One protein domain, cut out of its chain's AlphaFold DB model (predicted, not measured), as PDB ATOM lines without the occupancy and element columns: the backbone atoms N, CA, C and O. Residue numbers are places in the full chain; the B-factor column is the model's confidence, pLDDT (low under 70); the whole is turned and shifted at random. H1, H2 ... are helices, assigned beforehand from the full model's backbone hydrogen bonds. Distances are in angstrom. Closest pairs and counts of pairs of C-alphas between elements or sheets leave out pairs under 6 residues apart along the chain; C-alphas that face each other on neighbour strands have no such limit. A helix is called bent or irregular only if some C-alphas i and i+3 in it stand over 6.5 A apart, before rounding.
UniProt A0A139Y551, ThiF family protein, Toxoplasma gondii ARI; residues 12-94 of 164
ATOM      1  N   PHE A  12     164.360 160.470 246.844       58.16
ATOM      2  CA  PHE A  12     162.923 160.704 246.724       58.16
ATOM      3  C   PHE A  12     162.254 160.157 247.995       58.16
ATOM      4  O   PHE A  12     162.609 159.049 248.432       58.16
ATOM      5  N   PRO A  13     161.348 160.910 248.640       57.31
ATOM      6  CA  PRO A  13     160.672 160.449 249.838       57.31
ATOM      7  C   PRO A  13     159.739 159.292 249.461       57.31
ATOM      8  O   PRO A  13     158.557 159.488 249.207       57.31
ATOM      9  N   ARG A  14     160.268 158.060 249.480       58.00
ATOM     10  CA  ARG A  14     159.557 156.794 249.196       58.00
ATOM     11  C   ARG A  14     158.316 156.544 250.063       58.00
ATOM     12  O   ARG A  14     157.649 155.532 249.910       58.00
ATOM     13  N   VAL A  15     158.043 157.427 251.017       65.06
ATOM     14  CA  VAL A  15     156.884 157.380 251.904       65.06
ATOM     15  C   VAL A  15     155.609 157.889 251.228       65.06
ATOM     16  O   VAL A  15     154.537 157.386 251.543       65.06
ATOM     17  N   ILE A  16     155.707 158.827 250.279       75.44
ATOM     18  CA  ILE A  16     154.527 159.466 249.672       75.44
ATOM     19  C   ILE A  16     153.792 158.480 248.750       75.44
ATOM     20  O   ILE A  16     152.580 158.304 248.873       75.44
ATOM     21  N   ASP A  17     154.531 157.752 247.909       78.75
ATOM     22  CA  ASP A  17     153.963 156.783 246.957       78.75
ATOM     23  C   ASP A  17     153.255 155.605 247.651       78.75
ATOM     24  O   ASP A  17     152.248 155.081 247.164       78.75
ATOM     25  N   VAL A  18     153.763 155.193 248.820       83.38
ATOM     26  CA  VAL A  18     153.186 154.101 249.620       83.38
ATOM     27  C   VAL A  18     151.858 154.529 250.242       83.38
ATOM     28  O   VAL A  18     150.885 153.772 250.186       83.38
ATOM     29  N   SER A  19     151.787 155.740 250.806       87.31
ATOM     30  CA  SER A  19     150.544 156.289 251.362       87.31
ATOM     31  C   SER A  19     149.460 156.414 250.296       87.31
ATOM     32  O   SER A  19     148.320 156.014 250.528       87.31
ATOM     33  N   PHE A  20     149.830 156.898 249.113       88.44
ATOM     34  CA  PHE A  20     148.916 157.039 247.989       88.44
ATOM     35  C   PHE A  20     148.369 155.684 247.507       88.44
ATOM     36  O   PHE A  20     147.155 155.479 247.458       88.44
ATOM     37  N   SER A  21     149.258 154.719 247.250       89.75
ATOM     38  CA  SER A  21     148.874 153.377 246.788       89.75
ATOM     39  C   SER A  21     147.985 152.642 247.800       89.75
ATOM     40  O   SER A  21     147.041 151.946 247.425       89.75
ATOM     41  N   THR A  22     148.244 152.834 249.097       92.25
ATOM     42  CA  THR A  22     147.412 152.273 250.174       92.25
ATOM     43  C   THR A  22     146.025 152.916 250.198       92.25
ATOM     44  O   THR A  22     145.028 152.212 250.343       92.25
ATOM     45  N   GLY A  23     145.942 154.238 250.013       93.25
ATOM     46  CA  GLY A  23     144.670 154.956 249.919       93.25
ATOM     47  C   GLY A  23     143.797 154.439 248.777       93.25
ATOM     48  O   GLY A  23     142.624 154.131 248.992       93.25
ATOM     49  N   LEU A  24     144.382 154.253 247.590       92.38
ATOM     50  CA  LEU A  24     143.681 153.681 246.437       92.38
ATOM     51  C   LEU A  24     143.177 152.257 246.699       92.38
ATOM     52  O   LEU A  24     142.048 151.924 246.338       92.38
ATOM     53  N   LEU A  25     143.981 151.422 247.361       93.06
ATOM     54  CA  LEU A  25     143.579 150.062 247.710       93.06
ATOM     55  C   LEU A  25     142.380 150.053 248.667       93.06
ATOM     56  O   LEU A  25     141.421 149.317 248.439       93.06
ATOM     57  N   VAL A  26     142.415 150.887 249.713       94.69
ATOM     58  CA  VAL A  26     141.315 151.014 250.682       94.69
ATOM     59  C   VAL A  26     140.049 151.502 249.985       94.69
ATOM     60  O   VAL A  26     138.984 150.929 250.188       94.69
ATOM     61  N   GLN A  27     140.157 152.500 249.107       92.25
ATOM     62  CA  GLN A  27     139.018 152.983 248.327       92.25
ATOM     63  C   GLN A  27     138.424 151.889 247.433       92.25
ATOM     64  O   GLN A  27     137.206 151.733 247.401       92.25
ATOM     65  N   ASN A  28     139.252 151.102 246.739       91.88
ATOM     66  CA  ASN A  28     138.771 149.997 245.904       91.88
ATOM     67  C   ASN A  28     138.104 148.894 246.744       91.88
ATOM     68  O   ASN A  28     137.075 148.355 246.347       91.88
ATOM     69  N   ALA A  29     138.645 148.603 247.931       91.62
ATOM     70  CA  ALA A  29     138.056 147.650 248.866       91.62
ATOM     71  C   ALA A  29     136.694 148.123 249.397       91.62
ATOM     72  O   ALA A  29     135.754 147.335 249.435       91.62
ATOM     73  N   LEU A  30     136.562 149.403 249.767       92.38
ATOM     74  CA  LEU A  30     135.284 149.968 250.214       92.38
ATOM     75  C   LEU A  30     134.232 149.907 249.106       92.38
ATOM     76  O   LEU A  30     133.132 149.423 249.359       92.38
ATOM     77  N   LYS A  31     134.585 150.333 247.885       90.44
ATOM     78  CA  LYS A  31     133.701 150.244 246.713       90.44
ATOM     79  C   LYS A  31     133.229 148.810 246.470       90.44
ATOM     80  O   LYS A  31     132.048 148.587 246.235       90.44
ATOM     81  N   TYR A  32     134.136 147.837 246.593       87.56
ATOM     82  CA  TYR A  32     133.818 146.421 246.413       87.56
ATOM     83  C   TYR A  32     132.892 145.863 247.502       87.56
ATOM     84  O   TYR A  32     131.942 145.151 247.194       87.56
ATOM     85  N   LEU A  33     133.151 146.177 248.773       89.75
ATOM     86  CA  LEU A  33     132.392 145.625 249.903       89.75
ATOM     87  C   LEU A  33     131.006 146.251 250.073       89.75
ATOM     88  O   LEU A  33     130.087 145.577 250.529       89.75
ATOM     89  N   LEU A  34     130.870 147.537 249.752       89.44
ATOM     90  CA  LEU A  34     129.626 148.295 249.906       89.44
ATOM     91  C   LEU A  34     128.866 148.456 248.581       89.44
ATOM     92  O   LEU A  34     127.846 149.136 248.553       89.44
ATOM     93  N   CYS A  35     129.352 147.833 247.504       84.12
ATOM     94  CA  CYS A  35     128.719 147.802 246.189       84.12
ATOM     95  C   CYS A  35     128.352 149.185 245.618       84.12
ATOM     96  O   CYS A  35     127.277 149.343 245.047       84.12
ATOM     97  N   PHE A  36     129.232 150.180 245.759       84.94
ATOM     98  CA  PHE A  36     129.019 151.525 245.207       84.94
ATOM     99  C   PHE A  36     130.173 151.946 244.299       84.94
ATOM    100  O   PHE A  36     131.333 151.580 244.533       84.94
ATOM    101  N   GLY A  37     129.870 152.763 243.290       85.94
ATOM    102  CA  GLY A  37     130.855 153.224 242.322       85.94
ATOM    103  C   GLY A  37     131.504 152.106 241.500       85.94
ATOM    104  O   GLY A  37     131.155 150.926 241.566       85.94
ATOM    105  N   GLN A  38     132.519 152.495 240.725       86.25
ATOM    106  CA  GLN A  38     133.261 151.570 239.872       86.25
ATOM    107  C   GLN A  38     134.508 151.021 240.566       86.25
ATOM    108  O   GLN A  38     135.397 151.774 240.988       86.25
ATOM    109  N   THR A  39     134.579 149.692 240.648       88.56
ATOM    110  CA  THR A  39     135.775 148.966 241.107       88.56
ATOM    111  C   THR A  39     136.731 148.714 239.948       88.56
ATOM    112  O   THR A  39     136.310 148.491 238.813       88.56
ATOM    113  N   THR A  40     138.033 148.731 240.234       88.19
ATOM    114  CA  THR A  40     139.073 148.459 239.231       88.19
ATOM    115  C   THR A  40     139.847 147.195 239.612       88.19
ATOM    116  O   THR A  40     140.293 147.077 240.757       88.19
ATOM    117  N   PRO A  41     140.007 146.218 238.699       87.31
ATOM    118  CA  PRO A  41     140.779 145.008 238.986       87.31
ATOM    119  C   PRO A  41     142.280 145.262 239.031       87.31
ATOM    120  O   PRO A  41     143.002 144.591 239.766       87.31
ATOM    121  N   PHE A  42     142.748 146.211 238.227       89.69
ATOM    122  CA  PHE A  42     144.139 146.603 238.191       89.69
ATOM    123  C   PHE A  42     144.239 148.099 237.915       89.69
ATOM    124  O   PHE A  42     143.706 148.602 236.926       89.69
ATOM    125  N   LEU A  43     144.956 148.787 238.796       91.19
ATOM    126  CA  LEU A  43     145.257 150.205 238.699       91.19
ATOM    127  C   LEU A  43     146.754 150.369 238.935       91.19
ATOM    128  O   LEU A  43     147.269 149.934 239.967       91.19
ATOM    129  N   ALA A  44     147.449 150.968 237.974       90.06
ATOM    130  CA  ALA A  44     148.853 151.319 238.128       90.06
ATOM    131  C   ALA A  44     149.005 152.817 238.406       90.06
ATOM    132  O   ALA A  44     148.133 153.617 238.070       90.06
ATOM    133  N   TYR A  45     150.127 153.181 239.025       89.44
ATOM    134  CA  TYR A  45     150.499 154.567 239.274       89.44
ATOM    135  C   TYR A  45     151.916 154.818 238.771       89.44
ATOM    136  O   TYR A  45     152.853 154.113 239.154       89.44
ATOM    137  N   ASN A  46     152.058 155.818 237.906       89.50
ATOM    138  CA  ASN A  46     153.340 156.401 237.547       89.50
ATOM    139  C   ASN A  46     153.443 157.793 238.187       89.50
ATOM    140  O   ASN A  46     152.831 158.737 237.691       89.50
ATOM    141  N   SER A  47     154.227 157.906 239.264       87.69
ATOM    142  CA  SER A  47     154.389 159.150 240.027       87.69
ATOM    143  C   SER A  47     155.139 160.259 239.295       87.69
ATOM    144  O   SER A  47     155.127 161.393 239.754       87.69
ATOM    145  N   LEU A  48     155.849 159.951 238.205       88.00
ATOM    146  CA  LEU A  48     156.587 160.975 237.456       88.00
ATOM    147  C   LEU A  48     155.661 161.796 236.561       88.00
ATOM    148  O   LEU A  48     155.844 163.004 236.445       88.00
ATOM    149  N   ASP A  49     154.678 161.128 235.961       89.12
ATOM    150  CA  ASP A  49     153.756 161.721 234.989       89.12
ATOM    151  C   ASP A  49     152.338 161.897 235.564       89.12
ATOM    152  O   ASP A  49     151.409 162.194 234.817       89.12
ATOM    153  N   ASP A  50     152.159 161.642 236.870       88.12
ATOM    154  CA  ASP A  50     150.867 161.576 237.569       88.12
ATOM    155  C   ASP A  50     149.801 160.806 236.775       88.12
ATOM    156  O   ASP A  50     148.645 161.211 236.625       88.12
ATOM    157  N   PHE A  51     150.227 159.663 236.236       90.00
ATOM    158  CA  PHE A  51     149.434 158.880 235.304       90.00
ATOM    159  C   PHE A  51     148.860 157.628 235.970       90.00
ATOM    160  O   PHE A  51     149.588 156.831 236.575       90.00
ATOM    161  N   PHE A  52     147.545 157.443 235.811       89.69
ATOM    162  CA  PHE A  52     146.753 156.389 236.457       89.69
ATOM    163  C   PHE A  52     146.046 155.494 235.433       89.69
ATOM    164  O   PHE A  52     144.840 155.637 235.207       89.69
ATOM    165  N   PRO A  53     146.755 154.565 234.775       90.88
ATOM    166  CA  PRO A  53     146.109 153.666 233.839       90.88
ATOM    167  C   PRO A  53     145.370 152.541 234.576       90.88
ATOM    168  O   PRO A  53     145.918 151.862 235.450       90.88
ATOM    169  N   SER A  54     144.117 152.332 234.176       89.19
ATOM    170  CA  SER A  54     143.272 151.219 234.610       89.19
ATOM    171  C   SER A  54     143.250 150.143 233.530       89.19
ATOM    172  O   SER A  54     143.076 150.446 232.348       89.19
ATOM    173  N   PHE A  55     143.416 148.884 233.930       86.94
ATOM    174  CA  PHE A  55     143.394 147.745 233.015       86.94
ATOM    175  C   PHE A  55     142.510 146.629 233.557       86.94
ATOM    176  O   PHE A  55     142.390 146.434 234.766       86.94
ATOM    177  N   THR A  56     141.935 145.839 232.655       85.88
ATOM    178  CA  THR A  56     141.236 144.599 232.993       85.88
ATOM    179  C   THR A  56     142.125 143.409 232.649       85.88
ATOM    180  O   THR A  56     142.514 143.207 231.500       85.88
ATOM    181  N   MET A  57     142.490 142.615 233.658       84.44
ATOM    182  CA  MET A  57     143.298 141.411 233.456       84.44
ATOM    183  C   MET A  57     142.411 140.177 233.339       84.44
ATOM    184  O   MET A  57     141.527 139.952 234.166       84.44
ATOM    185  N   GLN A  58     142.682 139.351 232.331       87.31
ATOM    186  CA  GLN A  58     142.015 138.067 232.149       87.31
ATOM    187  C   GLN A  58     142.868 136.913 232.701       87.31
ATOM    188  O   GLN A  58     144.100 136.975 232.644       87.31
ATOM    189  N   PRO A  59     142.240 135.844 233.224       89.00
ATOM    190  CA  PRO A  59     142.965 134.657 233.661       89.00
ATOM    191  C   PRO A  59     143.703 133.977 232.501       89.00
ATOM    192  O   PRO A  59     143.160 133.827 231.410       89.00
ATOM    193  N   ASN A  60     144.927 133.508 232.751       93.25
ATOM    194  CA  ASN A  60     145.679 132.725 231.771       93.25
ATOM    195  C   ASN A  60     145.204 131.251 231.775       93.25
ATOM    196  O   ASN A  60     145.320 130.605 232.826       93.25
ATOM    197  N   PRO A  61     144.763 130.680 230.633       90.00
ATOM    198  CA  PRO A  61     144.334 129.277 230.546       90.00
ATOM    199  C   PRO A  61     145.461 128.275 230.837       90.00
ATOM    200  O   PRO A  61     145.217 127.170 231.320       90.00
ATOM    201  N   GLN A  62     146.714 128.663 230.586       94.06
ATOM    202  CA  GLN A  62     147.909 127.855 230.830       94.06
ATOM    203  C   GLN A  62     148.647 128.281 232.107       94.06
ATOM    204  O   GLN A  62     149.857 128.096 232.223       94.06
ATOM    205  N   CYS A  63     147.939 128.865 233.084       95.19
ATOM    206  CA  CYS A  63     148.528 129.207 234.379       95.19
ATOM    207  C   CYS A  63     149.202 127.976 235.003       95.19
ATOM    208  O   CYS A  63     148.616 126.896 234.993       95.19
ATOM    209  N   ALA A  64     150.409 128.128 235.558       96.25
ATOM    210  CA  ALA A  64     151.144 127.025 236.180       96.25
ATOM    211  C   ALA A  64     150.393 126.427 237.387       96.25
ATOM    212  O   ALA A  64     150.420 125.212 237.596       96.25
ATOM    213  N   ASP A  65     149.658 127.259 238.131       96.38
ATOM    214  CA  ASP A  65     148.866 126.831 239.283       96.38
ATOM    215  C   ASP A  65     147.623 126.028 238.861       96.38
ATOM    216  O   ASP A  65     146.746 126.502 238.130       96.38
ATOM    217  N   ALA A  66     147.529 124.796 239.364       94.81
ATOM    218  CA  ALA A  66     146.405 123.906 239.113       94.81
ATOM    219  C   ALA A  66     145.092 124.422 239.728       94.81
ATOM    220  O   ALA A  66     144.030 124.231 239.133       94.81
ATOM    221  N   TRP A  67     145.146 125.105 240.878       95.62
ATOM    222  CA  TRP A  67     143.949 125.655 241.521       95.62
ATOM    223  C   TRP A  67     143.359 126.819 240.734       95.62
ATOM    224  O   TRP A  67     142.136 126.932 240.637       95.62
ATOM    225  N   CYS A  68     144.209 127.654 240.133       94.25
ATOM    226  CA  CYS A  68     143.773 128.696 239.212       94.25
ATOM    227  C   CYS A  68     142.988 128.097 238.035       94.25
ATOM    228  O   CYS A  68     141.841 128.486 237.816       94.25
ATOM    229  N   ARG A  69     143.539 127.085 237.346       93.75
ATOM    230  CA  ARG A  69     142.857 126.411 236.221       93.75
ATOM    231  C   ARG A  69     141.541 125.750 236.639       93.75
ATOM    232  O   ARG A  69     140.561 125.825 235.905       93.75
ATOM    233  N   LYS A  70     141.489 125.150 237.832       94.56
ATOM    234  CA  LYS A  70     140.255 124.560 238.372       94.56
ATOM    235  C   LYS A  70     139.158 125.612 238.569       94.56
ATOM    236  O   LYS A  70     138.045 125.419 238.098       94.56
ATOM    237  N   ARG A  71     139.479 126.748 239.198       92.50
ATOM    238  CA  ARG A  71     138.522 127.854 239.390       92.50
ATOM    239  C   ARG A  71     138.067 128.449 238.060       92.50
ATOM    240  O   ARG A  71     136.894 128.761 237.919       92.50
ATOM    241  N   GLN A  72     138.959 128.562 237.075       91.69
ATOM    242  CA  GLN A  72     138.585 129.002 235.727       91.69
ATOM    243  C   GLN A  72     137.533 128.075 235.099       91.69
ATOM    244  O   GLN A  72     136.563 128.566 234.528       91.69
ATOM    245  N   ALA A  73     137.683 126.755 235.250       91.38
ATOM    246  CA  ALA A  73     136.693 125.789 234.775       91.38
ATOM    247  C   ALA A  73     135.344 125.929 235.507       91.38
ATOM    248  O   ALA A  73     134.307 125.938 234.855       91.38
ATOM    249  N   GLU A  74     135.351 126.117 236.833       92.19
ATOM    250  CA  GLU A  74     134.126 126.340 237.624       92.19
ATOM    251  C   GLU A  74     133.388 127.627 237.214       92.19
ATOM    252  O   GLU A  74     132.159 127.658 237.163       92.19
ATOM    253  N   VAL A  75     134.126 128.702 236.918       90.25
ATOM    254  CA  VAL A  75     133.559 129.968 236.424       90.25
ATOM    255  C   VAL A  75     132.955 129.787 235.029       90.25
ATOM    256  O   VAL A  75     131.855 130.281 234.777       90.25
ATOM    257  N   ALA A  76     133.643 129.051 234.150       88.06
ATOM    258  CA  ALA A  76     133.166 128.749 232.804       88.06
ATOM    259  C   ALA A  76     131.900 127.875 232.818       88.06
ATOM    260  O   ALA A  76     130.958 128.159 232.083       88.06
ATOM    261  N   GLU A  77     131.845 126.860 233.684       91.44
ATOM    262  CA  GLU A  77     130.677 125.989 233.859       91.44
ATOM    263  C   GLU A  77     129.455 126.769 234.356       91.44
ATOM    264  O   GLU A  77     128.351 126.605 233.841       91.44
ATOM    265  N   LYS A  78     129.656 127.671 235.322       87.12
ATOM    266  CA  LYS A  78     128.585 128.517 235.864       87.12
ATOM    267  C   LYS A  78     128.178 129.660 234.924       87.12
ATOM    268  O   LYS A  78     127.295 130.433 235.286       87.12
ATOM    269  N   ALA A  79     128.819 129.787 233.757       84.31
ATOM    270  CA  ALA A  79     128.622 130.865 232.787       84.31
ATOM    271  C   ALA A  79     128.658 132.271 233.420       84.31
ATOM    272  O   ALA A  79     127.977 133.190 232.961       84.31
ATOM    273  N   ILE A  80     129.446 132.445 234.488       80.19
ATOM    274  CA  ILE A  80     129.538 133.715 235.210       80.19
ATOM    275  C   ILE A  80     130.400 134.656 234.363       80.19
ATOM    276  O   ILE A  80     131.584 134.373 234.151       80.19
ATOM    277  N   PRO A  81     129.853 135.775 233.855       78.00
ATOM    278  CA  PRO A  81     130.637 136.685 233.040       78.00
ATOM    279  C   PRO A  81     131.694 137.360 233.918       78.00
ATOM    280  O   PRO A  81     131.404 137.752 235.048       78.00
ATOM    281  N   LEU A  82     132.910 137.554 233.396       72.12
ATOM    282  CA  LEU A  82     133.983 138.231 234.143       72.12
ATOM    283  C   LEU A  82     133.560 139.624 234.635       72.12
ATOM    284  O   LEU A  82     133.975 140.047 235.708       72.12
ATOM    285  N   SER A  83     132.675 140.292 233.893       70.06
ATOM    286  CA  SER A  83     132.092 141.580 234.269       70.06
ATOM    287  C   SER A  83     131.243 141.542 235.538       70.06
ATOM    288  O   SER A  83     131.035 142.592 236.114       70.06
ATOM    289  N   SER A  84     130.758 140.381 235.987       71.12
ATOM    290  CA  SER A  84     129.992 140.274 237.241       71.12
ATOM    291  C   SER A  84     130.865 140.311 238.496       71.12
ATOM    292  O   SER A  84     130.376 140.643 239.569       71.12
ATOM    293  N   TYR A  85     132.158 139.992 238.374       66.50
ATOM    294  CA  TYR A  85     133.112 140.133 239.479       66.50
ATOM    295  C   TYR A  85     133.551 141.578 239.687       66.50
ATOM    296  O   TYR A  85     134.109 141.909 240.733       66.50
ATOM    297  N   PHE A  86     133.319 142.426 238.690       70.62
ATOM    298  CA  PHE A  86     133.589 143.845 238.765       70.62
ATOM    299  C   PHE A  86     132.265 144.545 239.026       70.62
ATOM    300  O   PHE A  86     131.297 144.352 238.295       70.62
ATOM    301  N   LEU A  87     132.221 145.389 240.050       66.12
ATOM    302  CA  LEU A  87     131.179 146.401 240.127       66.12
ATOM    303  C   LEU A  87     131.433 147.380 238.985       66.12
ATOM    304  O   LEU A  87     132.180 148.348 239.116       66.12
ATOM    305  N   THR A  88     130.892 147.050 237.819       61.31
ATOM    306  CA  THR A  88     130.556 148.034 236.806       61.31
ATOM    307  C   THR A  88     129.258 148.651 237.271       61.31
ATOM    308  O   THR A  88     128.271 147.924 237.390       61.31
ATOM    309  N   SER A  89     129.263 149.958 237.523       56.59
ATOM    310  CA  SER A  89     128.076 150.762 237.809       56.59
ATOM    311  C   SER A  89     127.110 150.798 236.622       56.59
ATOM    312  O   SER A  89     126.813 151.844 236.059       56.59
ATOM    313  N   LYS A  90     126.647 149.635 236.177       53.62
ATOM    314  CA  LYS A  90     125.644 149.502 235.131       53.62
ATOM    315  C   LYS A  90     124.313 150.080 235.612       53.62
ATOM    316  O   LYS A  90     123.508 150.501 234.795       53.62
ATOM    317  N   GLU A  91     124.123 150.116 236.930       52.56
ATOM    318  CA  GLU A  91     123.020 150.794 237.599       52.56
ATOM    319  C   GLU A  91     123.264 152.307 237.673       52.56
ATOM    320  O   GLU A  91     122.427 153.018 237.139       52.56
ATOM    321  N   GLU A  92     124.422 152.819 238.126       53.66
ATOM    322  CA  GLU A  92     124.652 154.287 238.134       53.66
ATOM    323  C   GLU A  92     124.720 154.894 236.721       53.66
ATOM    324  O   GLU A  92     124.282 156.017 236.538       53.66
ATOM    325  N   GLN A  93     125.223 154.191 235.695       51.19
ATOM    326  CA  GLN A  93     125.208 154.702 234.311       51.19
ATOM    327  C   GLN A  93     123.797 154.728 233.720       51.19
ATOM    328  O   GLN A  93     123.464 155.642 232.973       51.19
ATOM    329  N   LYS A  94     122.964 153.741 234.064       51.25
ATOM    330  CA  LYS A  94     121.560 153.719 233.651       51.25
ATOM    331  C   LYS A  94     120.738 154.736 234.440       51.25
ATOM    332  O   LYS A  94     119.799 155.298 233.891       51.25
TER     333      LYS A  94
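Overview. This is residues 12 to 94 of the 164 residues of the protein "ThiF family protein" of Toxoplasma gondii ARI (UniProt A0A139Y551). A long helix, H1, has an unnamed loop running out and back beside it, residues 40 to 56, and a second helix, H2, is set well away at the other end of a loose, flat outline; the short helix H3 ends the printed part at a third corner. No helix packs on another, and residues 62 to 67 and 74 to 81, around H2, stick out. The printed part has 83 residues with three named helices in the order H1, H2, H3 and no named strand. The class is all helix, although under half of the residues, 37 of 83, are in named elements. The whole is loose, with a radius of gyration of the C-alphas of 16.1 A and spans of 48 by 38 by 21 A.

Along the chain. After Phe 12, H1 takes residues 15 to 34 and is 28.8 A from first to last C-alpha, from C-alpha 15 at (156.884, 157.380, 251.904) to C-alpha 34 at (129.626, 148.295, 249.906). Residues 35 to 65 hold no named element. H2 takes residues 66 to 77, 16.7 A long, and begins with C-alpha 66 at (146.405, 123.906, 239.113). Residues 78 to 89 again hold no named element. H3 takes residues 90 to 94 and ends with C-alpha 94 at (121.560, 153.719, 233.651).

Arrangement. H1 touches no helix. The stretch after it passes C-alpha 41 at (140.779, 145.008, 238.986), turns at C-alpha 48 at (156.587, 160.975, 237.456) and returns to C-alpha 56 at (141.236, 144.599, 232.993). In it residues 42 to 43 pair with residues 54 to 55, antiparallel, a pairing too short to make named strands. H1 and H2 are apart, with no C-alpha of the one within 8 A of the other. H2 and H3 are apart by the same measure, and so are H1 and H3. In H1, H2 and H3 every O i to N i+4 pair is within hydrogen-bond range, and no helix is bent or irregular.

Size, cuts and confidence. The two C-alphas farthest apart are those of Phe 12 and Glu 77, 49.1 A. The C-alphas of Phe 12 and Lys 94 are 43.9 A apart. The printed part has no cut. Both links are long, 31 residues from H1 to H2 and 12 residues from H2 to H3. Without the stretches that stand free, the body has 69 residues and spans 45 by 33 by 20 A. The mean pLDDT of the printed part is 83.6; it is under 70 at residues 12 to 15, residue 85 and residues 87 to 94, and H3 has a mean of 52.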